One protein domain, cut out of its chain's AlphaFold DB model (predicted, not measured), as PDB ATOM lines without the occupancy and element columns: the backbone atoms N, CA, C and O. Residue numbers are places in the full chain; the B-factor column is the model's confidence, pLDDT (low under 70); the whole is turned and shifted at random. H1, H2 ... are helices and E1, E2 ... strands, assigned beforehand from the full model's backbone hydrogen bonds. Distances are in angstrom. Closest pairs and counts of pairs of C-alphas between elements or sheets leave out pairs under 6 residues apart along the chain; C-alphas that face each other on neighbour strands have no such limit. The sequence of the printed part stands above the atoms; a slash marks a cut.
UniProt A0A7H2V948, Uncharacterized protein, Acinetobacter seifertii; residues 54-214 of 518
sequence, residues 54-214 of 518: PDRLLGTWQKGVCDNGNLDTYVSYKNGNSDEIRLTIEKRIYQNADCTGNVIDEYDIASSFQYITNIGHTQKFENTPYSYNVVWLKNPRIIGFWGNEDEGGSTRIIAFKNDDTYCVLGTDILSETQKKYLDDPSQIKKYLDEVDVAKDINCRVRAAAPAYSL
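This is residues 54 to 214 of the 518 residues of an uncharacterized protein of Acinetobacter seifertii (UniProt A0A7H2V948). A closed barrel of eight antiparallel strands makes the body, with a ninth strand, E4, paired onto E3 beside the ring; the short helix H1 and the longer helix H2 sit on the outside of the barrel. Long loops reach out from the body, and residues 173 to 178 stick out free. The printed part has 161 residues with two named helices and nine named strands, in the order H1 E1 E2 E3 E4 E5 E6 E7 E8 H2 E9; the class is mostly strand, though under half of the residues are in named elements. Round the ring run E1 E2 E3 E5 E6 E7 E8 E9 and back to E1. The whole is compact, with a radius of gyration of the C-alphas of 16.1 A and spans of 44 by 42 by 34 A.

H1, residues 54 to 57, is on the barrel, outside it, at a height over the sheet of 6.3 A and over none of the strands. E1, residues 59 to 63, forms an antiparallel hairpin with E2, residues 70 to 78, where N 61 and O 74 are 2.9 A apart. The closest C-alphas of H1 and E2 are those of Pro 54 and Lys 78, 6.0 A. E2 and E3, residues 85 to 94, form the next hairpin, with N 73 and O 90 at 2.8 A. On the other side of E3 from E2, the pairing is staggered: E4, residues 103 to 108, pairs with residues 91 to 94 of E3, and E5, residues 113 to 117, pairs with residues 85 to 88. N 104 and O 93 are 2.9 A apart between E3 and E4, and N 87 and O 114 are 2.8 A apart between E3 and E5. E1 E2 E3 E4 are a meander, each strand the antiparallel neighbour of the one before; E4 and E5 are apart. A second meander is E5 with E6, residues 131 to 138, E7, residues 153 to 162, and E8, residues 165 to 170. N 117 and O 136 of E5 and E6 are 2.9 A apart, N 135 and O 156 of E6 and E7 2.9 A, and N 167 and O 159 of E7 and E8 2.8 A. E6 bends by 51 degrees at residue 134. H2, residues 185 to 194, is on the barrel, outside it, at a height over the sheet of 9.7 A. It lies over E7 and, only just, over E8, with 3 of its C-alphas falling there. On the local plane its line stands at 54 degrees to that of E7, slantwise to the strands. The closest C-alphas of H2 and E7 are those of Leu 192 and Lys 161, 6.0 A. E9, residues 203 to 206, closes the ring: N 204 and O 166 of E8 are 2.7 A apart, and N 62 of E1 and O 205 are 2.8 A apart. In H2 every O i to N i+4 pair is within hydrogen-bond range; H1 is too short for such a pair, and its one O i to N i+3 pair is within range.

H1 begins at C-alpha 54, (110.094, 84.577, 81.185). From first to last C-alpha, E2 measures 26.3 A, E3 27.8 A, E6 21.5 A, E7 26.3 A, E8 16.9 A and H2 14.7 A. E7 begins at C-alpha 153, (103.448, 92.706, 66.116). E9 ends at C-alpha 206, (113.954, 72.117, 74.830).

The C-alphas of Asn 127 and Trp 146, the two farthest apart, are 47.4 A from each other. The printed part has no cut. The links E5 to E6, E6 to E7 and E8 to H2 are long. The mean pLDDT of the printed part is 78.9; it is under 70 at residues 79 to 82, 104 to 112, 139 to 152 and 171 to 183.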
ATOM      1  N   PRO A  54     108.676  84.308  81.409       86.31
ATOM      2  CA  PRO A  54     110.094  84.577  81.185       86.31
ATOM      3  C   PRO A  54     111.020  83.471  81.685       86.31
ATOM      4  O   PRO A  54     111.826  82.964  80.909       86.31
ATOM      5  N   ASP A  55     110.875  83.043  82.941       86.81
ATOM      6  CA  ASP A  55     111.781  82.058  83.540       86.81
ATOM      7  C   ASP A  55     111.624  80.666  82.905       86.81
ATOM      8  O   ASP A  55     112.614  79.959  82.721       86.81
ATOM      9  N   ARG A  56     110.401  80.285  82.501       88.75
ATOM     10  CA  ARG A  56     110.137  79.012  81.799       88.75
ATOM     11  C   ARG A  56     110.745  78.973  80.400       88.75
ATOM     12  O   ARG A  56     111.242  77.923  79.987       88.75
ATOM     13  N   LEU A  57     110.683  80.093  79.674       90.62
ATOM     14  CA  LEU A  57     111.158  80.197  78.293       90.62
ATOM     15  C   LEU A  57     112.671  80.381  78.167       90.62
ATOM     16  O   LEU A  57     113.180  80.174  77.068       90.62
ATOM     17  N   LEU A  58     113.397  80.738  79.231       89.25
ATOM     18  CA  LEU A  58     114.854  80.908  79.190       89.25
ATOM     19  C   LEU A  58     115.595  79.682  78.620       89.25
ATOM     20  O   LEU A  58     115.236  78.525  78.864       89.25
ATOM     21  N   GLY A  59     116.678  79.954  77.886       88.88
ATOM     22  CA  GLY A  59     117.576  78.933  77.344       88.88
ATOM     23  C   GLY A  59     117.383  78.661  75.852       88.88
ATOM     24  O   GLY A  59     117.133  79.575  75.070       88.88
ATOM     25  N   THR A  60     117.598  77.405  75.448       92.44
ATOM     26  CA  THR A  60     117.670  76.971  74.042       92.44
ATOM     27  C   THR A  60     116.532  76.021  73.689       92.44
ATOM     28  O   THR A  60     116.282  75.048  74.402       92.44
ATOM     29  N   TRP A  61     115.905  76.270  72.544       93.25
ATOM     30  CA  TRP A  61     114.763  75.518  72.041       93.25
ATOM     31  C   TRP A  61     114.945  75.187  70.568       93.25
ATOM     32  O   TRP A  61     115.288  76.055  69.775       93.25
ATOM     33  N   GLN A  62     114.690  73.951  70.174       92.06
ATOM     34  CA  GLN A  62     114.666  73.534  68.775       92.06
ATOM     35  C   GLN A  62     113.233  73.606  68.250       92.06
ATOM     36  O   GLN A  62     112.286  73.301  68.974       92.06
ATOM     37  N   LYS A  63     113.060  74.022  66.995       91.50
ATOM     38  CA  LYS A  63     111.785  73.908  66.274       91.50
ATOM     39  C   LYS A  63     111.334  72.447  66.232       91.50
ATOM     40  O   LYS A  63     112.168  71.559  66.093       91.50
ATOM     41  N   GLY A  64     110.028  72.210  66.325       88.00
ATOM     42  CA  GLY A  64     109.467  70.861  66.268       88.00
ATOM     43  C   GLY A  64     109.729  70.165  64.933       88.00
ATOM     44  O   GLY A  64     109.953  68.966  64.916       88.00
ATOM     45  N   VAL A  65     109.768  70.905  63.821       88.94
ATOM     46  CA  VAL A  65     110.042  70.347  62.487       88.94
ATOM     47  C   VAL A  65     111.490  70.575  62.038       88.94
ATOM     48  O   VAL A  65     112.006  71.695  62.108       88.94
ATOM     49  N   CYS A  66     112.110  69.511  61.523       89.00
ATOM     50  CA  CYS A  66     113.338  69.556  60.731       89.00
ATOM     51  C   CYS A  66     113.004  69.741  59.243       89.00
ATOM     52  O   CYS A  66     112.116  69.063  58.726       89.00
ATOM     53  N   ASP A  67     113.733  70.611  58.548       88.06
ATOM     54  CA  ASP A  67     113.572  70.866  57.116       88.06
ATOM     55  C   ASP A  67     114.807  70.376  56.345       88.06
ATOM     56  O   ASP A  67     115.780  71.107  56.170       88.06
ATOM     57  N   ASN A  68     114.808  69.101  55.944       87.62
ATOM     58  CA  ASN A  68     115.890  68.467  55.175       87.62
ATOM     59  C   ASN A  68     117.297  68.730  55.768       87.62
ATOM     60  O   ASN A  68     118.192  69.251  55.103       87.62
ATOM     61  N   GLY A  69     117.462  68.430  57.059       86.69
ATOM     62  CA  GLY A  69     118.694  68.653  57.825       86.69
ATOM     63  C   GLY A  69     118.861  70.066  58.393       86.69
ATOM     64  O   GLY A  69     119.775  70.291  59.185       86.69
ATOM     65  N   ASN A  70     117.978  71.012  58.057       86.69
ATOM     66  CA  ASN A  70     117.962  72.363  58.617       86.69
ATOM     67  C   ASN A  70     117.062  72.434  59.860       86.69
ATOM     68  O   ASN A  70     115.889  72.058  59.809       86.69
ATOM     69  N   LEU A  71     117.581  72.985  60.960       87.94
ATOM     70  CA  LEU A  71     116.843  73.160  62.210       87.94
ATOM     71  C   LEU A  71     116.994  74.582  62.757       87.94
ATOM     72  O   LEU A  71     118.093  75.003  63.133       87.94
ATOM     73  N   ASP A  72     115.875  75.299  62.871       88.00
ATOM     74  CA  ASP A  72     115.839  76.572  63.597       88.00
ATOM     75  C   ASP A  72     115.991  76.299  65.100       88.00
ATOM     76  O   ASP A  72     115.225  75.539  65.701       88.00
ATOM     77  N   THR A  73     116.969  76.953  65.719       88.44
ATOM     78  CA  THR A  73     117.221  76.915  67.158       88.44
ATOM     79  C   THR A  73     116.978  78.306  67.736       88.44
ATOM     80  O   THR A  73     117.661  79.271  67.410       88.44
ATOM     81  N   TYR A  74     115.973  78.409  68.596       89.19
ATOM     82  CA  TYR A  74     115.555  79.629  69.269       89.19
ATOM     83  C   TYR A  74     116.321  79.793  70.581       89.19
ATOM     84  O   TYR A  74     116.537  78.825  71.319       89.19
ATOM     85  N   VAL A  75     116.690  81.032  70.896       89.69
ATOM     86  CA  VAL A  75     117.370  81.389  72.143       89.69
ATOM     87  C   VAL A  75     116.605  82.499  72.836       89.69
ATOM     88  O   VAL A  75     116.432  83.580  72.277       89.69
ATOM     89  N   SER A  76     116.153  82.232  74.055       89.56
ATOM     90  CA  SER A  76     115.370  83.184  74.841       89.56
ATOM     91  C   SER A  76     116.244  83.881  75.872       89.56
ATOM     92  O   SER A  76     116.873  83.229  76.711       89.56
ATOM     93  N   TYR A  77     116.210  85.208  75.853       85.06
ATOM     94  CA  TYR A  77     116.879  86.083  76.804       85.06
ATOM     95  C   TYR A  77     115.822  86.849  77.600       85.06
ATOM     96  O   TYR A  77     114.956  87.503  77.018       85.06
ATOM     97  N   LYS A  78     115.904  86.788  78.930       81.31
ATOM     98  CA  LYS A  78     115.113  87.636  79.827       81.31
ATOM     99  C   LYS A  78     115.754  89.020  79.872       81.31
ATOM    100  O   LYS A  78     116.961  89.123  80.101       81.31
ATOM    101  N   ASN A  79     114.966  90.068  79.664       68.75
ATOM    102  CA  ASN A  79     115.424  91.429  79.906       68.75
ATOM    103  C   ASN A  79     115.582  91.636  81.427       68.75
ATOM    104  O   ASN A  79     114.708  91.264  82.204       68.75
ATOM    105  N   GLY A  80     116.712  92.183  81.879       61.53
ATOM    106  CA  GLY A  80     117.001  92.303  83.317       61.53
ATOM    107  C   GLY A  80     116.053  93.246  84.067       61.53
ATOM    108  O   GLY A  80     115.877  93.092  85.272       61.53
ATOM    109  N   ASN A  81     115.435  94.190  83.346       60.84
ATOM    110  CA  ASN A  81     114.630  95.278  83.907       60.84
ATOM    111  C   ASN A  81     113.166  95.278  83.416       60.84
ATOM    112  O   ASN A  81     112.461  96.267  83.617       60.84
ATOM    113  N   SER A  82     112.697  94.218  82.749       69.12
ATOM    114  CA  SER A  82     111.300  94.094  82.310       69.12
ATOM    115  C   SER A  82     110.879  92.632  82.139       69.12
ATOM    116  O   SER A  82     111.716  91.746  81.981       69.12
ATOM    117  N   ASP A  83     109.569  92.379  82.101       72.75
ATOM    118  CA  ASP A  83     109.009  91.057  81.778       72.75
ATOM    119  C   ASP A  83     109.099  90.708  80.275       72.75
ATOM    120  O   ASP A  83     108.517  89.726  79.818       72.75
ATOM    121  N   GLU A  84     109.824  91.505  79.484       83.19
ATOM    122  CA  GLU A  84     110.048  91.243  78.066       83.19
ATOM    123  C   GLU A  84     111.047  90.098  77.855       83.19
ATOM    124  O   GLU A  84     112.118  90.035  78.470       83.19
ATOM    125  N   ILE A  85     110.713  89.210  76.919       87.81
ATOM    126  CA  ILE A  85     111.578  88.102  76.508       87.81
ATOM    127  C   ILE A  85     112.015  88.354  75.073       87.81
ATOM    128  O   ILE A  85     111.203  88.313  74.148       87.81
ATOM    129  N   ARG A  86     113.311  88.574  74.874       86.94
ATOM    130  CA  ARG A  86     113.903  88.707  73.546       86.94
ATOM    131  C   ARG A  86     114.294  87.319  73.046       86.94
ATOM    132  O   ARG A  86     115.133  86.653  73.649       86.94
ATOM    133  N   LEU A  87     113.703  86.894  71.941       85.94
ATOM    134  CA  LEU A  87     114.037  85.670  71.223       85.94
ATOM    135  C   LEU A  87     115.020  85.984  70.093       85.94
ATOM    136  O   LEU A  87     114.813  86.937  69.340       85.94
ATOM    137  N   THR A  88     116.032  85.144  69.920       84.12
ATOM    138  CA  THR A  88     116.833  85.077  68.691       84.12
ATOM    139  C   THR A  88     116.687  83.715  68.027       84.12
ATOM    140  O   THR A  88     116.209  82.767  68.647       84.12
ATOM    141  N   ILE A  89     117.076  83.623  66.755       82.62
ATOM    142  CA  ILE A  89     117.068  82.375  65.984       82.62
ATOM    143  C   ILE A  89     118.461  82.176  65.377       82.62
ATOM    144  O   ILE A  89     118.912  83.023  64.602       82.62
ATOM    145  N   GLU A  90     119.124  81.076  65.733       83.12
ATOM    146  CA  GLU A  90     120.295  80.529  65.034       83.12
ATOM    147  C   GLU A  90     119.843  79.333  64.178       83.12
ATOM    148  O   GLU A  90     118.998  78.542  64.604       83.12
ATOM    149  N   LYS A  91     120.388  79.186  62.967       82.44
ATOM    150  CA  LYS A  91     120.099  78.044  62.086       82.44
ATOM    151  C   LYS A  91     121.231  77.025  62.188       82.44
ATOM    152  O   LYS A  91     122.397  77.417  62.250       82.44
ATOM    153  N   ARG A  92     120.878  75.738  62.240       81.75
ATOM    154  CA  ARG A  92     121.813  74.604  62.272       81.75
ATOM    155  C   ARG A  92     121.567  73.685  61.084       81.75
ATOM    156  O   ARG A  92     120.420  73.320  60.842       81.75
ATOM    157  N   ILE A  93     122.638  73.267  60.411       81.69
ATOM    158  CA  ILE A  93     122.599  72.191  59.410       81.69
ATOM    159  C   ILE A  93     123.235  70.933  59.991       81.69
ATOM    160  O   ILE A  93     124.375  70.957  60.457       81.69
ATOM    161  N   TYR A  94     122.494  69.836  59.919       84.50
ATOM    162  CA  TYR A  94     122.896  68.495  60.312       84.50
ATOM    163  C   TYR A  94     123.267  67.645  59.095       84.50
ATOM    164  O   TYR A  94     122.835  67.908  57.976       84.50
ATOM    165  N   GLN A  95     124.055  66.597  59.330       85.50
ATOM    166  CA  GLN A  95     124.454  65.632  58.305       85.50
ATOM    167  C   GLN A  95     123.262  64.885  57.682       85.50
ATOM    168  O   GLN A  95     123.296  64.570  56.492       85.50
ATOM    169  N   ASN A  96     122.231  64.590  58.477       89.62
ATOM    170  CA  ASN A  96     121.085  63.792  58.054       89.62
ATOM    171  C   ASN A  96     119.843  64.670  57.838       89.62
ATOM    172  O   ASN A  96     119.611  65.634  58.568       89.62
ATOM    173  N   ALA A  97     119.003  64.290  56.871       89.12
ATOM    174  CA  ALA A  97     117.798  65.033  56.482       89.12
ATOM    175  C   ALA A  97     116.728  65.151  57.592       89.12
ATOM    176  O   ALA A  97     115.852  66.009  57.507       89.12
ATOM    177  N   ASP A  98     116.812  64.317  58.630       87.19
ATOM    178  CA  ASP A  98     115.959  64.301  59.826       87.19
ATOM    179  C   ASP A  98     116.534  65.118  61.005       87.19
ATOM    180  O   ASP A  98     116.013  65.067  62.117       87.19
ATOM    181  N   CYS A  99     117.606  65.879  60.765       87.25
ATOM    182  CA  CYS A  99     118.331  66.666  61.762       87.25
ATOM    183  C   CYS A  99     119.022  65.829  62.854       87.25
ATOM    184  O   CYS A  99     119.277  66.316  63.958       87.25
ATOM    185  N   THR A 100     119.370  64.577  62.540       85.88
ATOM    186  CA  THR A 100     120.238  63.736  63.376       85.88
ATOM    187  C   THR A 100     121.702  63.762  62.910       85.88
ATOM    188  O   THR A 100     122.052  64.315  61.863       85.88
ATOM    189  N   GLY A 101     122.591  63.162  63.706       82.81
ATOM    190  CA  GLY A 101     124.026  63.119  63.423       82.81
ATOM    191  C   GLY A 101     124.759  64.406  63.809       82.81
ATOM    192  O   GLY A 101     124.331  65.152  64.691       82.81
ATOM    193  N   ASN A 102     125.908  64.648  63.176       80.50
ATOM    194  CA  ASN A 102     126.740  65.815  63.465       80.50
ATOM    195  C   ASN A 102     126.172  67.089  62.819       80.50
ATOM    196  O   ASN A 102     125.623  67.040  61.719       80.50
ATOM    197  N   VAL A 103     126.366  68.237  63.475       76.12
ATOM    198  CA  VAL A 103     126.181  69.562  62.856       76.12
ATOM    199  C   VAL A 103     127.364  69.809  61.919       76.12
ATOM    200  O   VAL A 103     128.506  69.676  62.362       76.12
ATOM    201  N   ILE A 104     127.101  70.134  60.649       69.94
ATOM    202  CA  ILE A 104     128.129  70.147  59.594       69.94
ATOM    203  C   ILE A 104     128.539  71.534  59.083       69.94
ATOM    204  O   ILE A 104     129.732  71.706  58.860       69.94
ATOM    205  N   ASP A 105     127.628  72.506  58.896       63.59
ATOM    206  CA  ASP A 105     128.017  73.756  58.197       63.59
ATOM    207  C   ASP A 105     127.223  75.042  58.512       63.59
ATOM    208  O   ASP A 105     127.454  76.080  57.897       63.59
ATOM    209  N   GLU A 106     126.311  75.051  59.491       62.09
ATOM    210  CA  GLU A 106     125.707  76.321  59.920       62.09
ATOM    211  C   GLU A 106     125.682  76.504  61.433       62.09
ATOM    212  O   GLU A 106     125.089  75.728  62.183       62.09
ATOM    213  N   TYR A 107     126.274  77.628  61.824       66.19
ATOM    214  CA  TYR A 107     125.785  78.477  62.892       66.19
ATOM    215  C   TYR A 107     125.604  79.860  62.264       66.19
ATOM    216  O   TYR A 107     126.524  80.682  62.307       66.19
ATOM    217  N   ASP A 108     124.457  80.109  61.618       68.06
ATOM    218  CA  ASP A 108     124.136  81.494  61.261       68.06
ATOM    219  C   ASP A 108     123.817  82.268  62.544       68.06
ATOM    220  O   ASP A 108     123.149  81.766  63.454       68.06
ATOM    221  N   ILE A 109     124.324  83.493  62.633       66.25
ATOM    222  CA  ILE A 109     124.131  84.338  63.799       66.25
ATOM    223  C   ILE A 109     122.686  84.830  63.884       66.25
ATOM    224  O   ILE A 109     122.018  85.028  62.868       66.25
ATOM    225  N   ALA A 110     122.239  85.096  65.113       64.81
ATOM    226  CA  ALA A 110     120.978  85.749  65.450       64.81
ATOM    227  C   ALA A 110     120.649  86.915  64.497       64.81
ATOM    228  O   ALA A 110     121.138  88.036  64.664       64.81
ATOM    229  N   SER A 111     119.829  86.634  63.482       55.06
ATOM    230  CA  SER A 111     119.486  87.563  62.395       55.06
ATOM    231  C   SER A 111     118.000  87.936  62.379       55.06
ATOM    232  O   SER A 111     117.585  88.811  61.618       55.06
ATOM    233  N   SER A 112     117.212  87.299  63.250       60.53
ATOM    234  CA  SER A 112     115.868  87.712  63.651       60.53
ATOM    235  C   SER A 112     115.884  87.938  65.155       60.53
ATOM    236  O   SER A 112     116.292  87.041  65.893       60.53
ATOM    237  N   PHE A 113     115.408  89.096  65.595       70.44
ATOM    238  CA  PHE A 113     114.992  89.310  66.974       70.44
ATOM    239  C   PHE A 113     113.463  89.309  66.992       70.44
ATOM    240  O   PHE A 113     112.846  89.918  66.121       70.44
ATOM    241  N   GLN A 114     112.849  88.616  67.944       79.19
ATOM    242  CA  GLN A 114     111.428  88.762  68.270       79.19
ATOM    243  C   GLN A 114     111.322  89.121  69.749       79.19
ATOM    244  O   GLN A 114     112.177  88.719  70.534       79.19
ATOM    245  N   TYR A 115     110.285  89.851  70.137       84.94
ATOM    246  CA  TYR A 115     110.071  90.229  71.532       84.94
ATOM    247  C   TYR A 115     108.697  89.750  71.983       84.94
ATOM    248  O   TYR A 115     107.684  90.061  71.356       84.94
ATOM    249  N   ILE A 116     108.668  88.974  73.062       88.00
ATOM    250  CA  ILE A 116     107.443  88.617  73.771       88.00
ATOM    251  C   ILE A 116     107.219  89.687  74.836       88.00
ATOM    252  O   ILE A 116     108.042  89.861  75.732       88.00
ATOM    253  N   THR A 117     106.099  90.390  74.722       87.19
ATOM    254  CA  THR A 117     105.670  91.500  75.586       87.19
ATOM    255  C   THR A 117     104.216  91.286  76.010       87.19
ATOM    256  O   THR A 117     103.575  90.335  75.554       87.19
ATOM    257  N   ASN A 118     103.681  92.150  76.882       86.25
ATOM    258  CA  ASN A 118     102.279  92.128  77.328       86.25
ATOM    259  C   ASN A 118     101.813  90.720  77.748       86.25
ATOM    260  O   ASN A 118     100.803  90.206  77.268       86.25
ATOM    261  N   ILE A 119     102.611  90.070  78.598       88.44
ATOM    262  CA  ILE A 119     102.398  88.687  79.021       88.44
ATOM    263  C   ILE A 119     101.197  88.624  79.969       88.44
ATOM    264  O   ILE A 119     101.261  89.081  81.108       88.44
ATOM    265  N   GLY A 120     100.104  88.026  79.503       87.19
ATOM    266  CA  GLY A 120      98.935  87.729  80.322       87.19
ATOM    267  C   GLY A 120      99.202  86.617  81.342       87.19
ATOM    268  O   GLY A 120     100.124  85.809  81.192       87.19
ATOM    269  N   HIS A 121      98.360  86.555  82.375       88.19
ATOM    270  CA  HIS A 121      98.450  85.545  83.432       88.19
ATOM    271  C   HIS A 121      98.445  84.108  82.885       88.19
ATOM    272  O   HIS A 121      97.733  83.789  81.931       88.19
ATOM    273  N   THR A 122      99.219  83.232  83.529       90.50
ATOM    274  CA  THR A 122      99.309  81.813  83.167       90.50
ATOM    275  C   THR A 122      98.011  81.086  83.494       90.50
ATOM    276  O   THR A 122      97.678  80.883  84.661       90.50
ATOM    277  N   GLN A 123      97.315  80.640  82.455       90.94
ATOM    278  CA  GLN A 123      96.154  79.765  82.546       90.94
ATOM    279  C   GLN A 123      96.616  78.301  82.593       90.94
ATOM    280  O   GLN A 123      97.618  77.943  81.967       90.94
ATOM    281  N   LYS A 124      95.906  77.440  83.329       91.50
ATOM    282  CA  LYS A 124      96.199  75.997  83.452       91.50
ATOM    283  C   LYS A 124      94.955  75.181  83.116       91.50
ATOM    284  O   LYS A 124      93.850  75.597  83.448       91.50
ATOM    285  N   PHE A 125      95.139  74.016  82.499       89.31
ATOM    286  CA  PHE A 125      94.049  73.070  82.260       89.31
ATOM    287  C   PHE A 125      94.033  71.997  83.349       89.31
ATOM    288  O   PHE A 125      95.038  71.319  83.574       89.31
ATOM    289  N   GLU A 126      92.889  71.826  84.016       88.44
ATOM    290  CA  GLU A 126      92.726  70.828  85.079       88.44
ATOM    291  C   GLU A 126      93.107  69.415  84.621       88.44
ATOM    292  O   GLU A 126      92.876  69.025  83.475       88.44
ATOM    293  N   ASN A 127      93.684  68.638  85.542       89.25
ATOM    294  CA  ASN A 127      94.098  67.247  85.331       89.25
ATOM    295  C   ASN A 127      95.095  67.031  84.170       89.25
ATOM    296  O   ASN A 127      95.240  65.915  83.675       89.25
ATOM    297  N   THR A 128      95.818  68.077  83.753       91.19
ATOM    298  CA  THR A 128      96.888  67.994  82.745       91.19
ATOM    299  C   THR A 128      98.110  68.828  83.153       91.19
ATOM    300  O   THR A 128      97.977  69.766  83.938       91.19
ATOM    301  N   PRO A 129      99.304  68.559  82.590       90.31
ATOM    302  CA  PRO A 129     100.459  69.458  82.704       90.31
ATOM    303  C   PRO A 129     100.326  70.743  81.858       90.31
ATOM    304  O   PRO A 129     101.254  71.553  81.817       90.31
ATOM    305  N   TYR A 130      99.211  70.933  81.144       94.31
ATOM    306  CA  TYR A 130      99.099  71.977  80.133       94.31
ATOM    307  C   TYR A 130      98.848  73.350  80.750       94.31
ATOM    308  O   TYR A 130      98.045  73.532  81.668       94.31
ATOM    309  N   SER A 131      99.513  74.349  80.183       93.44
ATOM    310  CA  SER A 131      99.359  75.750  80.571       93.44
ATOM    311  C   SER A 131      99.552  76.660  79.373       93.44
ATOM    312  O   SER A 131     100.249  76.291  78.429       93.44
ATOM    313  N   TYR A 132      98.954  77.845  79.392       92.50
ATOM    314  CA  TYR A 132      99.166  78.827  78.338       92.50
ATOM    315  C   TYR A 132      99.175  80.261  78.856       92.50
ATOM    316  O   TYR A 132      98.594  80.582  79.892       92.50
ATOM    317  N   ASN A 133      99.820  81.126  78.084       91.69
ATOM    318  CA  ASN A 133      99.821  82.566  78.266       91.69
ATOM    319  C   ASN A 133      99.424  83.220  76.940       91.69
ATOM    320  O   ASN A 133      99.941  82.850  75.883       91.69
ATOM    321  N   VAL A 134      98.530  84.205  77.000       88.75
ATOM    322  CA  VAL A 134      98.324  85.148  75.893       88.75
ATOM    323  C   VAL A 134      99.443  86.185  75.962       88.75
ATOM    324  O   VAL A 134      99.758  86.670  77.047       88.75
ATOM    325  N   VAL A 135     100.067  86.495  74.832       88.94
ATOM    326  CA  VAL A 135     101.209  87.414  74.742       88.94
ATOM    327  C   VAL A 135     101.109  88.296  73.502       88.94
ATOM    328  O   VAL A 135     100.422  87.946  72.543       88.94
ATOM    329  N   TRP A 136     101.857  89.396  73.468       86.25
ATOM    330  CA  TRP A 136     102.127  90.146  72.242       86.25
ATOM    331  C   TRP A 136     103.512  89.778  71.701       86.25
ATOM    332  O   TRP A 136     104.531  90.043  72.341       86.25
ATOM    333  N   LEU A 137     103.555  89.150  70.523       83.62
ATOM    334  CA  LEU A 137     104.792  88.821  69.818       83.62
ATOM    335  C   LEU A 137     105.102  89.923  68.799       83.62
ATOM    336  O   LEU A 137     104.501  89.979  67.722       83.62
ATOM    337  N   LYS A 138     106.060  90.784  69.140       80.56
ATOM    338  CA  LYS A 138     106.631  91.805  68.258       80.56
ATOM    339  C   LYS A 138     107.697  91.163  67.366       80.56
ATOM    340  O   LYS A 138     108.592  90.474  67.858       80.56
ATOM    341  N   ASN A 139     107.606  91.378  66.056       68.81
ATOM    342  CA  ASN A 139     108.542  90.859  65.062       68.81
ATOM    343  C   ASN A 139     109.071  92.006  64.177       68.81
ATOM    344  O   ASN A 139     108.505  92.253  63.111       68.81
ATOM    345  N   PRO A 140     110.180  92.671  64.565       54.84
ATOM    346  CA  PRO A 140     110.803  93.736  63.772       54.84
ATOM    347  C   PRO A 140     111.287  93.300  62.376       54.84
ATOM    348  O   PRO A 140     111.718  94.139  61.593       54.84
ATOM    349  N   ARG A 141     111.230  92.005  62.022       46.81
ATOM    350  CA  ARG A 141     111.655  91.512  60.703       46.81
ATOM    351  C   ARG A 141     110.604  91.659  59.595       46.81
ATOM    352  O   ARG A 141     110.929  91.402  58.438       46.81
ATOM    353  N   ILE A 142     109.366  92.058  59.906       42.06
ATOM    354  CA  ILE A 142     108.324  92.323  58.895       42.06
ATOM    355  C   ILE A 142     108.431  93.778  58.411       42.06
ATOM    356  O   ILE A 142     107.525  94.580  58.599       42.06
ATOM    357  N   ILE A 143     109.557  94.123  57.778       37.41
ATOM    358  CA  ILE A 143     109.747  95.420  57.108       37.41
ATOM    359  C   ILE A 143     110.241  95.164  55.680       37.41
ATOM    360  O   ILE A 143     111.404  95.352  55.336       37.41
ATOM    361  N   GLY A 144     109.315  94.698  54.838       37.31
ATOM    362  CA  GLY A 144     109.409  94.850  53.380       37.31
ATOM    363  C   GLY A 144     108.734  96.135  52.878       37.31
ATOM    364  O   GLY A 144     108.929  96.517  51.730       37.31
ATOM    365  N   PHE A 145     107.940  96.793  53.731       32.59
ATOM    366  CA  PHE A 145     107.174  98.003  53.432       32.59
ATOM    367  C   PHE A 145     107.139  98.916  54.671       32.59
ATOM    368  O   PHE A 145     106.443  98.608  55.629       32.59
ATOM    369  N   TRP A 146     107.881 100.026  54.619       35.00
ATOM    370  CA  TRP A 146     107.573 101.343  55.219       35.00
ATOM    371  C   TRP A 146     107.039 101.452  56.670       35.00
ATOM    372  O   TRP A 146     106.372 102.435  56.975       35.00
ATOM    373  N   GLY A 147     107.332 100.502  57.562       36.75
ATOM    374  CA  GLY A 147     106.985 100.572  58.991       36.75
ATOM    375  C   GLY A 147     108.200 100.827  59.887       36.75
ATOM    376  O   GLY A 147     109.317 100.430  59.550       36.75
ATOM    377  N   ASN A 148     107.983 101.459  61.043       40.53
ATOM    378  CA  ASN A 148     109.015 101.601  62.081       40.53
ATOM    379  C   ASN A 148     109.243 100.269  62.833       40.53
ATOM    380  O   ASN A 148     108.368  99.401  62.835       40.53
ATOM    381  N   GLU A 149     110.373 100.118  63.553       46.97
ATOM    382  CA  GLU A 149     110.660  98.920  64.386       46.97
ATOM    383  C   GLU A 149     109.544  98.610  65.416       46.97
ATOM    384  O   GLU A 149     109.462  97.489  65.924       46.97
ATOM    385  N   ASP A 150     108.679  99.584  65.720       46.50
ATOM    386  CA  ASP A 150     107.612  99.502  66.718       46.50
ATOM    387  C   ASP A 150     106.261  98.958  66.224       46.50
ATOM    388  O   ASP A 150     105.454  98.533  67.049       46.50
ATOM    389  N   GLU A 151     106.015  98.901  64.913       48.88
ATOM    390  CA  GLU A 151     104.663  98.675  64.365       48.88
ATOM    391  C   GLU A 151     104.377  97.210  63.968       48.88
ATOM    392  O   GLU A 151     103.228  96.827  63.755       48.88
ATOM    393  N   GLY A 152     105.404  96.354  63.912       60.09
ATOM    394  CA  GLY A 152     105.271  94.937  63.556       60.09
ATOM    395  C   GLY A 152     105.028  94.023  64.762       60.09
ATOM    396  O   GLY A 152     105.982  93.588  65.411       60.09
ATOM    397  N   GLY A 153     103.777  93.650  65.042       72.88
ATOM    398  CA  GLY A 153     103.448  92.706  66.116       72.88
ATOM    399  C   GLY A 153     102.081  92.039  65.981       72.88
ATOM    400  O   GLY A 153     101.283  92.392  65.119       72.88
ATOM    401  N   SER A 154     101.831  91.030  66.817       77.12
ATOM    402  CA  SER A 154     100.572  90.274  66.819       77.12
ATOM    403  C   SER A 154     100.331  89.583  68.160       77.12
ATOM    404  O   SER A 154     101.280  89.151  68.821       77.12
ATOM    405  N   THR A 155      99.067  89.421  68.553       83.25
ATOM    406  CA  THR A 155      98.716  88.603  69.719       83.25
ATOM    407  C   THR A 155      99.036  87.142  69.410       83.25
ATOM    408  O   THR A 155      98.854  86.666  68.293       83.25
ATOM    409  N   ARG A 156      99.570  86.397  70.370       85.75
ATOM    410  CA  ARG A 156      99.895  84.974  70.226       85.75
ATOM    411  C   ARG A 156      99.557  84.244  71.513       85.75
ATOM    412  O   ARG A 156      99.471  84.849  72.579       85.75
ATOM    413  N   ILE A 157      99.390  82.934  71.414       88.88
ATOM    414  CA  ILE A 157      99.287  82.059  72.580       88.88
ATOM    415  C   ILE A 157     100.571  81.242  72.654       88.88
ATOM    416  O   ILE A 157     100.931  80.573  71.688       88.88
ATOM    417  N   ILE A 158     101.249  81.276  73.799       93.06
ATOM    418  CA  ILE A 158     102.342  80.353  74.111       93.06
ATOM    419  C   ILE A 158     101.762  79.269  75.012       93.06
ATOM    420  O   ILE A 158     101.429  79.538  76.165       93.06
ATOM    421  N   ALA A 159     101.595  78.067  74.465       93.31
ATOM    422  CA  ALA A 159     100.941  76.936  75.114       93.31
ATOM    423  C   ALA A 159     101.953  75.811  75.380       93.31
ATOM    424  O   ALA A 159     102.495  75.228  74.446       93.31
ATOM    425  N   PHE A 160     102.214  75.506  76.649       96.25
ATOM    426  CA  PHE A 160     103.102  74.428  77.086       96.25
ATOM    427  C   PHE A 160     102.338  73.108  77.186       96.25
ATOM    428  O   PHE A 160     101.305  73.047  77.858       96.25
ATOM    429  N   LYS A 161     102.886  72.042  76.589       94.94
ATOM    430  CA  LYS A 161     102.435  70.653  76.801       94.94
ATOM    431  C   LYS A 161     103.106  70.044  78.043       94.94
ATOM    432  O   LYS A 161     102.509  69.216  78.722       94.94
ATOM    433  N   ASN A 162     104.329  70.469  78.356       93.56
ATOM    434  CA  ASN A 162     105.072  70.214  79.598       93.56
ATOM    435  C   ASN A 162     106.209  71.254  79.714       93.56
ATOM    436  O   ASN A 162     106.287  72.157  78.885       93.56
ATOM    437  N   ASP A 163     107.097  71.159  80.707       91.25
ATOM    438  CA  ASP A 163     108.158  72.163  80.912       91.25
ATOM    439  C   ASP A 163     109.267  72.172  79.842       91.25
ATOM    440  O   ASP A 163     110.018  73.145  79.750       91.25
ATOM    441  N   ASP A 164     109.323  71.148  78.987       94.69
ATOM    442  CA  ASP A 164     110.307  71.003  77.909       94.69
ATOM    443  C   ASP A 164     109.701  71.146  76.509       94.69
ATOM    444  O   ASP A 164     110.415  71.021  75.516       94.69
ATOM    445  N   THR A 165     108.396  71.426  76.391       95.50
ATOM    446  CA  THR A 165     107.719  71.555  75.092       95.50
ATOM    447  C   THR A 165     106.609  72.606  75.115       95.50
ATOM    448  O   THR A 165     105.695  72.564  75.943       95.50
ATOM    449  N   TYR A 166     106.657  73.542  74.165       95.81
ATOM    450  CA  TYR A 166     105.618  74.555  73.972       95.81
ATOM    451  C   TYR A 166     105.330  74.800  72.495       95.81
ATOM    452  O   TYR A 166     106.174  74.559  71.638       95.81
ATOM    453  N   CYS A 167     104.150  75.326  72.190       93.00
ATOM    454  CA  CYS A 167     103.764  75.733  70.848       93.00
ATOM    455  C   CYS A 167     103.312  77.199  70.844       93.00
ATOM    456  O   CYS A 167     102.723  77.682  71.811       93.00
ATOM    457  N   VAL A 168     103.626  77.917  69.763       90.62
ATOM    458  CA  VAL A 168     103.221  79.314  69.546       90.62
ATOM    459  C   VAL A 168     102.078  79.314  68.549       90.62
ATOM    460  O   VAL A 168     102.295  79.067  67.366       90.62
ATOM    461  N   LEU A 169     100.868  79.579  69.027       85.62
ATOM    462  CA  LEU A 169      99.661  79.559  68.210       85.62
ATOM    463  C   LEU A 169      99.326  80.978  67.739       85.62
ATOM    464  O   LEU A 169      99.351  81.938  68.518       85.62
ATOM    465  N   GLY A 170      99.041  81.102  66.442       71.44
ATOM    466  CA  GLY A 170      98.595  82.343  65.816       71.44
ATOM    467  C   GLY A 170      97.201  82.752  66.285       71.44
ATOM    468  O   GLY A 170      96.358  81.894  66.543       71.44
ATOM    469  N   THR A 171      96.939  84.059  66.339       56.78
ATOM    470  CA  THR A 171      95.568  84.569  66.486       56.78
ATOM    471  C   THR A 171      94.923  84.920  65.151       56.78
ATOM    472  O   THR A 171      93.721  85.123  65.139       56.78
ATOM    473  N   ASP A 172      95.686  84.941  64.048       44.50
ATOM    474  CA  ASP A 172      95.344  85.616  62.783       44.50
ATOM    475  C   ASP A 172      95.549  84.748  61.522       44.50
ATOM    476  O   ASP A 172      96.143  85.167  60.534       44.50
ATOM    477  N   ILE A 173      94.901  83.576  61.488       40.41
ATOM    478  CA  ILE A 173      94.207  83.151  60.249       40.41
ATOM    479  C   ILE A 173      92.800  83.779  60.295       40.41
ATOM    480  O   ILE A 173      91.778  83.101  60.257       40.41
ATOM    481  N   LEU A 174      92.742  85.099  60.499       40.94
ATOM    482  CA  LEU A 174      91.500  85.815  60.783       40.94
ATOM    483  C   LEU A 174      90.812  86.279  59.507       40.94
ATOM    484  O   LEU A 174      90.849  87.450  59.138       40.94
ATOM    485  N   SER A 175      90.056  85.362  58.910       38.75
ATOM    486  CA  SER A 175      88.682  85.734  58.583       38.75
ATOM    487  C   SER A 175      87.911  85.974  59.892       38.75
ATOM    488  O   SER A 175      88.232  85.385  60.927       38.75
ATOM    489  N   GLU A 176      86.849  86.785  59.865       42.06
ATOM    490  CA  GLU A 176      85.995  87.040  61.047       42.06
ATOM    491  C   GLU A 176      85.402  85.754  61.666       42.06
ATOM    492  O   GLU A 176      84.956  85.747  62.809       42.06
ATOM    493  N   THR A 177      85.464  84.638  60.935       41.31
ATOM    494  CA  THR A 177      85.045  83.291  61.331       41.31
ATOM    495  C   THR A 177      86.080  82.448  62.101       41.31
ATOM    496  O   THR A 177      85.745  81.317  62.452       41.31
ATOM    497  N   GLN A 178      87.311  82.917  62.381       43.94
ATOM    498  CA  GLN A 178      88.365  82.073  62.998       43.94
ATOM    499  C   GLN A 178      89.174  82.692  64.170       43.94
ATOM    500  O   GLN A 178      90.364  82.417  64.317       43.94
ATOM    501  N   LYS A 179      88.536  83.399  65.121       51.03
ATOM    502  CA  LYS A 179      89.126  83.772  66.446       51.03
ATOM    503  C   LYS A 179      89.352  82.581  67.409       51.03
ATOM    504  O   LYS A 179      89.250  82.682  68.631       51.03
ATOM    505  N   LYS A 180      89.648  81.404  66.862       53.22
ATOM    506  CA  LYS A 180      89.254  80.116  67.442       53.22
ATOM    507  C   LYS A 180      89.918  79.748  68.782       53.22
ATOM    508  O   LYS A 180      89.312  79.015  69.551       53.22
ATOM    509  N   TYR A 181      91.134  80.221  69.063       61.34
ATOM    510  CA  TYR A 181      91.888  79.817  70.263       61.34
ATOM    511  C   TYR A 181      91.825  80.806  71.436       61.34
ATOM    512  O   TYR A 181      92.016  80.381  72.571       61.34
ATOM    513  N   LEU A 182      91.582  82.100  71.191       59.38
ATOM    514  CA  LEU A 182      91.422  83.082  72.276       59.38
ATOM    515  C   LEU A 182      90.029  82.999  72.907       59.38
ATOM    516  O   LEU A 182      89.907  83.119  74.123       59.38
ATOM    517  N   ASP A 183      89.009  82.761  72.080       64.12
ATOM    518  CA  ASP A 183      87.608  82.759  72.512       64.12
ATOM    519  C   ASP A 183      87.160  81.383  73.062       64.12
ATOM    520  O   ASP A 183      86.187  81.306  73.809       64.12
ATOM    521  N   ASP A 184      87.878  80.295  72.742       75.06
ATOM    522  CA  ASP A 184      87.620  78.933  73.244       75.06
ATOM    523  C   ASP A 184      88.924  78.211  73.666       75.06
ATOM    524  O   ASP A 184      89.580  77.543  72.852       75.06
ATOM    525  N   PRO A 185      89.293  78.266  74.963       80.56
ATOM    526  CA  PRO A 185      90.457  77.560  75.495       80.56
ATOM    527  C   PRO A 185      90.429  76.036  75.302       80.56
ATOM    528  O   PRO A 185      91.490  75.407  75.309       80.56
ATOM    529  N   SER A 186      89.260  75.412  75.097       83.81
ATOM    530  CA  SER A 186      89.184  73.961  74.868       83.81
ATOM    531  C   SER A 186      89.886  73.544  73.568       83.81
ATOM    532  O   SER A 186      90.444  72.448  73.495       83.81
ATOM    533  N   GLN A 187      89.968  74.445  72.582       85.12
ATOM    534  CA  GLN A 187      90.700  74.217  71.333       85.12
ATOM    535  C   GLN A 187      92.214  74.169  71.565       85.12
ATOM    536  O   GLN A 187      92.892  73.364  70.931       85.12
ATOM    537  N   ILE A 188      92.745  74.974  72.499       88.25
ATOM    538  CA  ILE A 188      94.165  74.922  72.889       88.25
ATOM    539  C   ILE A 188      94.462  73.555  73.511       88.25
ATOM    540  O   ILE A 188      95.423  72.899  73.117       88.25
ATOM    541  N   LYS A 189      93.613  73.093  74.443       90.44
ATOM    542  CA  LYS A 189      93.762  71.764  75.054       90.44
ATOM    543  C   LYS A 189      93.715  70.660  73.996       90.44
ATOM    544  O   LYS A 189      94.605  69.817  73.982       90.44
ATOM    545  N   LYS A 190      92.726  70.697  73.093       90.25
ATOM    546  CA  LYS A 190      92.586  69.722  72.002       90.25
ATOM    547  C   LYS A 190      93.836  69.676  71.118       90.25
ATOM    548  O   LYS A 190      94.365  68.597  70.879       90.25
ATOM    549  N   TYR A 191      94.335  70.836  70.688       90.62
ATOM    550  CA  TYR A 191      95.572  70.929  69.913       90.62
ATOM    551  C   TYR A 191      96.752  70.303  70.668       90.62
ATOM    552  O   TYR A 191      97.474  69.480  70.111       90.62
ATOM    553  N   LEU A 192      96.928  70.648  71.950       92.38
ATOM    554  CA  LEU A 192      98.000  70.086  72.772       92.38
ATOM    555  C   LEU A 192      97.860  68.573  72.973       92.38
ATOM    556  O   LEU A 192      98.887  67.906  73.056       92.38
ATOM    557  N   ASP A 193      96.647  68.020  73.044       93.25
ATOM    558  CA  ASP A 193      96.417  66.571  73.123       93.25
ATOM    559  C   ASP A 193      96.806  65.841  71.828       93.25
ATOM    560  O   ASP A 193      97.417  64.775  71.902       93.25
ATOM    561  N   GLU A 194      96.507  66.423  70.663       92.00
ATOM    562  CA  GLU A 194      96.689  65.800  69.341       92.00
ATOM    563  C   GLU A 194      98.093  65.999  68.732       92.00
ATOM    564  O   GLU A 194      98.516  65.194  67.900       92.00
ATOM    565  N   VAL A 195      98.830  67.052  69.112       91.12
ATOM    566  CA  VAL A 195     100.071  67.455  68.424       91.12
ATOM    567  C   VAL A 195     101.300  66.595  68.758       91.12
ATOM    568  O   VAL A 195     101.691  66.428  69.919       91.12
ATOM    569  N   ASP A 196     101.995  66.141  67.709       93.25
ATOM    570  CA  ASP A 196     103.378  65.664  67.791       93.25
ATOM    571  C   ASP A 196     104.336  66.868  67.775       93.25
ATOM    572  O   ASP A 196     104.721  67.401  66.730       93.25
ATOM    573  N   VAL A 197     104.709  67.323  68.972       91.94
ATOM    574  CA  VAL A 197     105.581  68.490  69.189       91.94
ATOM    575  C   VAL A 197     106.965  68.369  68.542       91.94
ATOM    576  O   VAL A 197     107.616  69.393  68.349       91.94
ATOM    577  N   ALA A 198     107.401  67.152  68.191       89.06
ATOM    578  CA  ALA A 198     108.661  66.866  67.503       89.06
ATOM    579  C   ALA A 198     108.491  66.697  65.978       89.06
ATOM    580  O   ALA A 198     109.381  66.164  65.313       89.06
ATOM    581  N   LYS A 199     107.342  67.126  65.426       89.50
ATOM    582  CA  LYS A 199     107.094  67.245  63.976       89.50
ATOM    583  C   LYS A 199     106.334  68.512  63.565       89.50
ATOM    584  O   LYS A 199     106.262  68.807  62.374       89.50
ATOM    585  N   ASP A 200     105.768  69.268  64.508       88.00
ATOM    586  CA  ASP A 200     104.954  70.452  64.207       88.00
ATOM    587  C   ASP A 200     105.772  71.760  64.114       88.00
ATOM    588  O   ASP A 200     106.601  72.077  64.970       88.00
ATOM    589  N   ILE A 201     105.500  72.560  63.077       85.06
ATOM    590  CA  ILE A 201     106.182  73.831  62.781       85.06
ATOM    591  C   ILE A 201     105.949  74.929  63.836       85.06
ATOM    592  O   ILE A 201     106.788  75.818  64.013       85.06
ATOM    593  N   ASN A 202     104.824  74.871  64.548       88.06
ATOM    594  CA  ASN A 202     104.435  75.808  65.597       88.06
ATOM    595  C   ASN A 202     105.000  75.408  66.964       88.06
ATOM    596  O   ASN A 202     104.988  76.227  67.888       88.06
ATOM    597  N   CYS A 203     105.505  74.186  67.111       93.00
ATOM    598  CA  CYS A 203     106.022  73.675  68.371       93.00
ATOM    599  C   CYS A 203     107.541  73.833  68.496       93.00
ATOM    600  O   CYS A 203     108.270  74.057  67.526       93.00
ATOM    601  N   ARG A 204     108.001  73.832  69.744       94.81
ATOM    602  CA  ARG A 204     109.386  73.986  70.173       94.81
ATOM    603  C   ARG A 204     109.661  72.987  71.292       94.81
ATOM    604  O   ARG A 204     108.853  72.846  72.210       94.81
ATOM    605  N   VAL A 205     110.808  72.325  71.216       94.69
ATOM    606  CA  VAL A 205     111.289  71.317  72.170       94.69
ATOM    607  C   VAL A 205     112.573  71.836  72.814       94.69
ATOM    608  O   VAL A 205     113.405  72.436  72.130       94.69
ATOM    609  N   ARG A 206     112.749  71.662  74.125       94.12
ATOM    610  CA  ARG A 206     113.954  72.117  74.830       94.12
ATOM    611  C   ARG A 206     115.172  71.363  74.301       94.12
ATOM    612  O   ARG A 206     115.175  70.136  74.233       94.12
ATOM    613  N   ALA A 207     116.212  72.098  73.921       89.19
ATOM    614  CA  ALA A 207     117.410  71.493  73.360       89.19
ATOM    615  C   ALA A 207     118.263  70.838  74.457       89.19
ATOM    616  O   ALA A 207     118.579  71.473  75.464       89.19
ATOM    617  N   ALA A 208     118.716  69.602  74.227       85.12
ATOM    618  CA  ALA A 208     119.611  68.891  75.150       85.12
ATOM    619  C   ALA A 208     121.012  69.531  75.263       85.12
ATOM    620  O   ALA A 208     121.730  69.302  76.234       85.12
ATOM    621  N   ALA A 209     121.406  70.338  74.273       83.94
ATOM    622  CA  ALA A 209     122.653  71.094  74.256       83.94
ATOM    623  C   ALA A 209     122.372  72.576  73.947       83.94
ATOM    624  O   ALA A 209     121.517  72.866  73.104       83.94
ATOM    625  N   PRO A 210     123.104  73.520  74.569       85.00
ATOM    626  CA  PRO A 210     122.853  74.944  74.398       85.00
ATOM    627  C   PRO A 210     123.079  75.425  72.960       85.00
ATOM    628  O   PRO A 210     123.785  74.808  72.150       85.00
ATOM    629  N   ALA A 211     122.492  76.583  72.669       86.62
ATOM    630  CA  ALA A 211     122.734  77.374  71.473       86.62
ATOM    631  C   ALA A 211     124.243  77.602  71.252       86.62
ATOM    632  O   ALA A 211     124.990  77.781  72.218       86.62
ATOM    633  N   TYR A 212     124.719  77.629  70.005       86.06
ATOM    634  CA  TYR A 212     126.116  77.969  69.708       86.06
ATOM    635  C   TYR A 212     126.420  79.409  70.121       86.06
ATOM    636  O   TYR A 212     127.449  79.689  70.741       86.06
ATOM    637  N   SER A 213     125.454  80.299  69.904       86.25
ATOM    638  CA  SER A 213     125.423  81.651  70.458       86.25
ATOM    639  C   SER A 213     125.583  81.696  71.987       86.25
ATOM    640  O   SER A 213     126.268  82.591  72.471       86.25
ATOM    641  N   LEU A 214     125.087  80.710  72.748       88.62
ATOM    642  CA  LEU A 214     125.250  80.627  74.213       88.62
ATOM    643  C   LEU A 214     126.525  79.912  74.693       88.62
ATOM    644  O   LEU A 214     126.830  79.960  75.887       88.62
TER     645      LEU A 214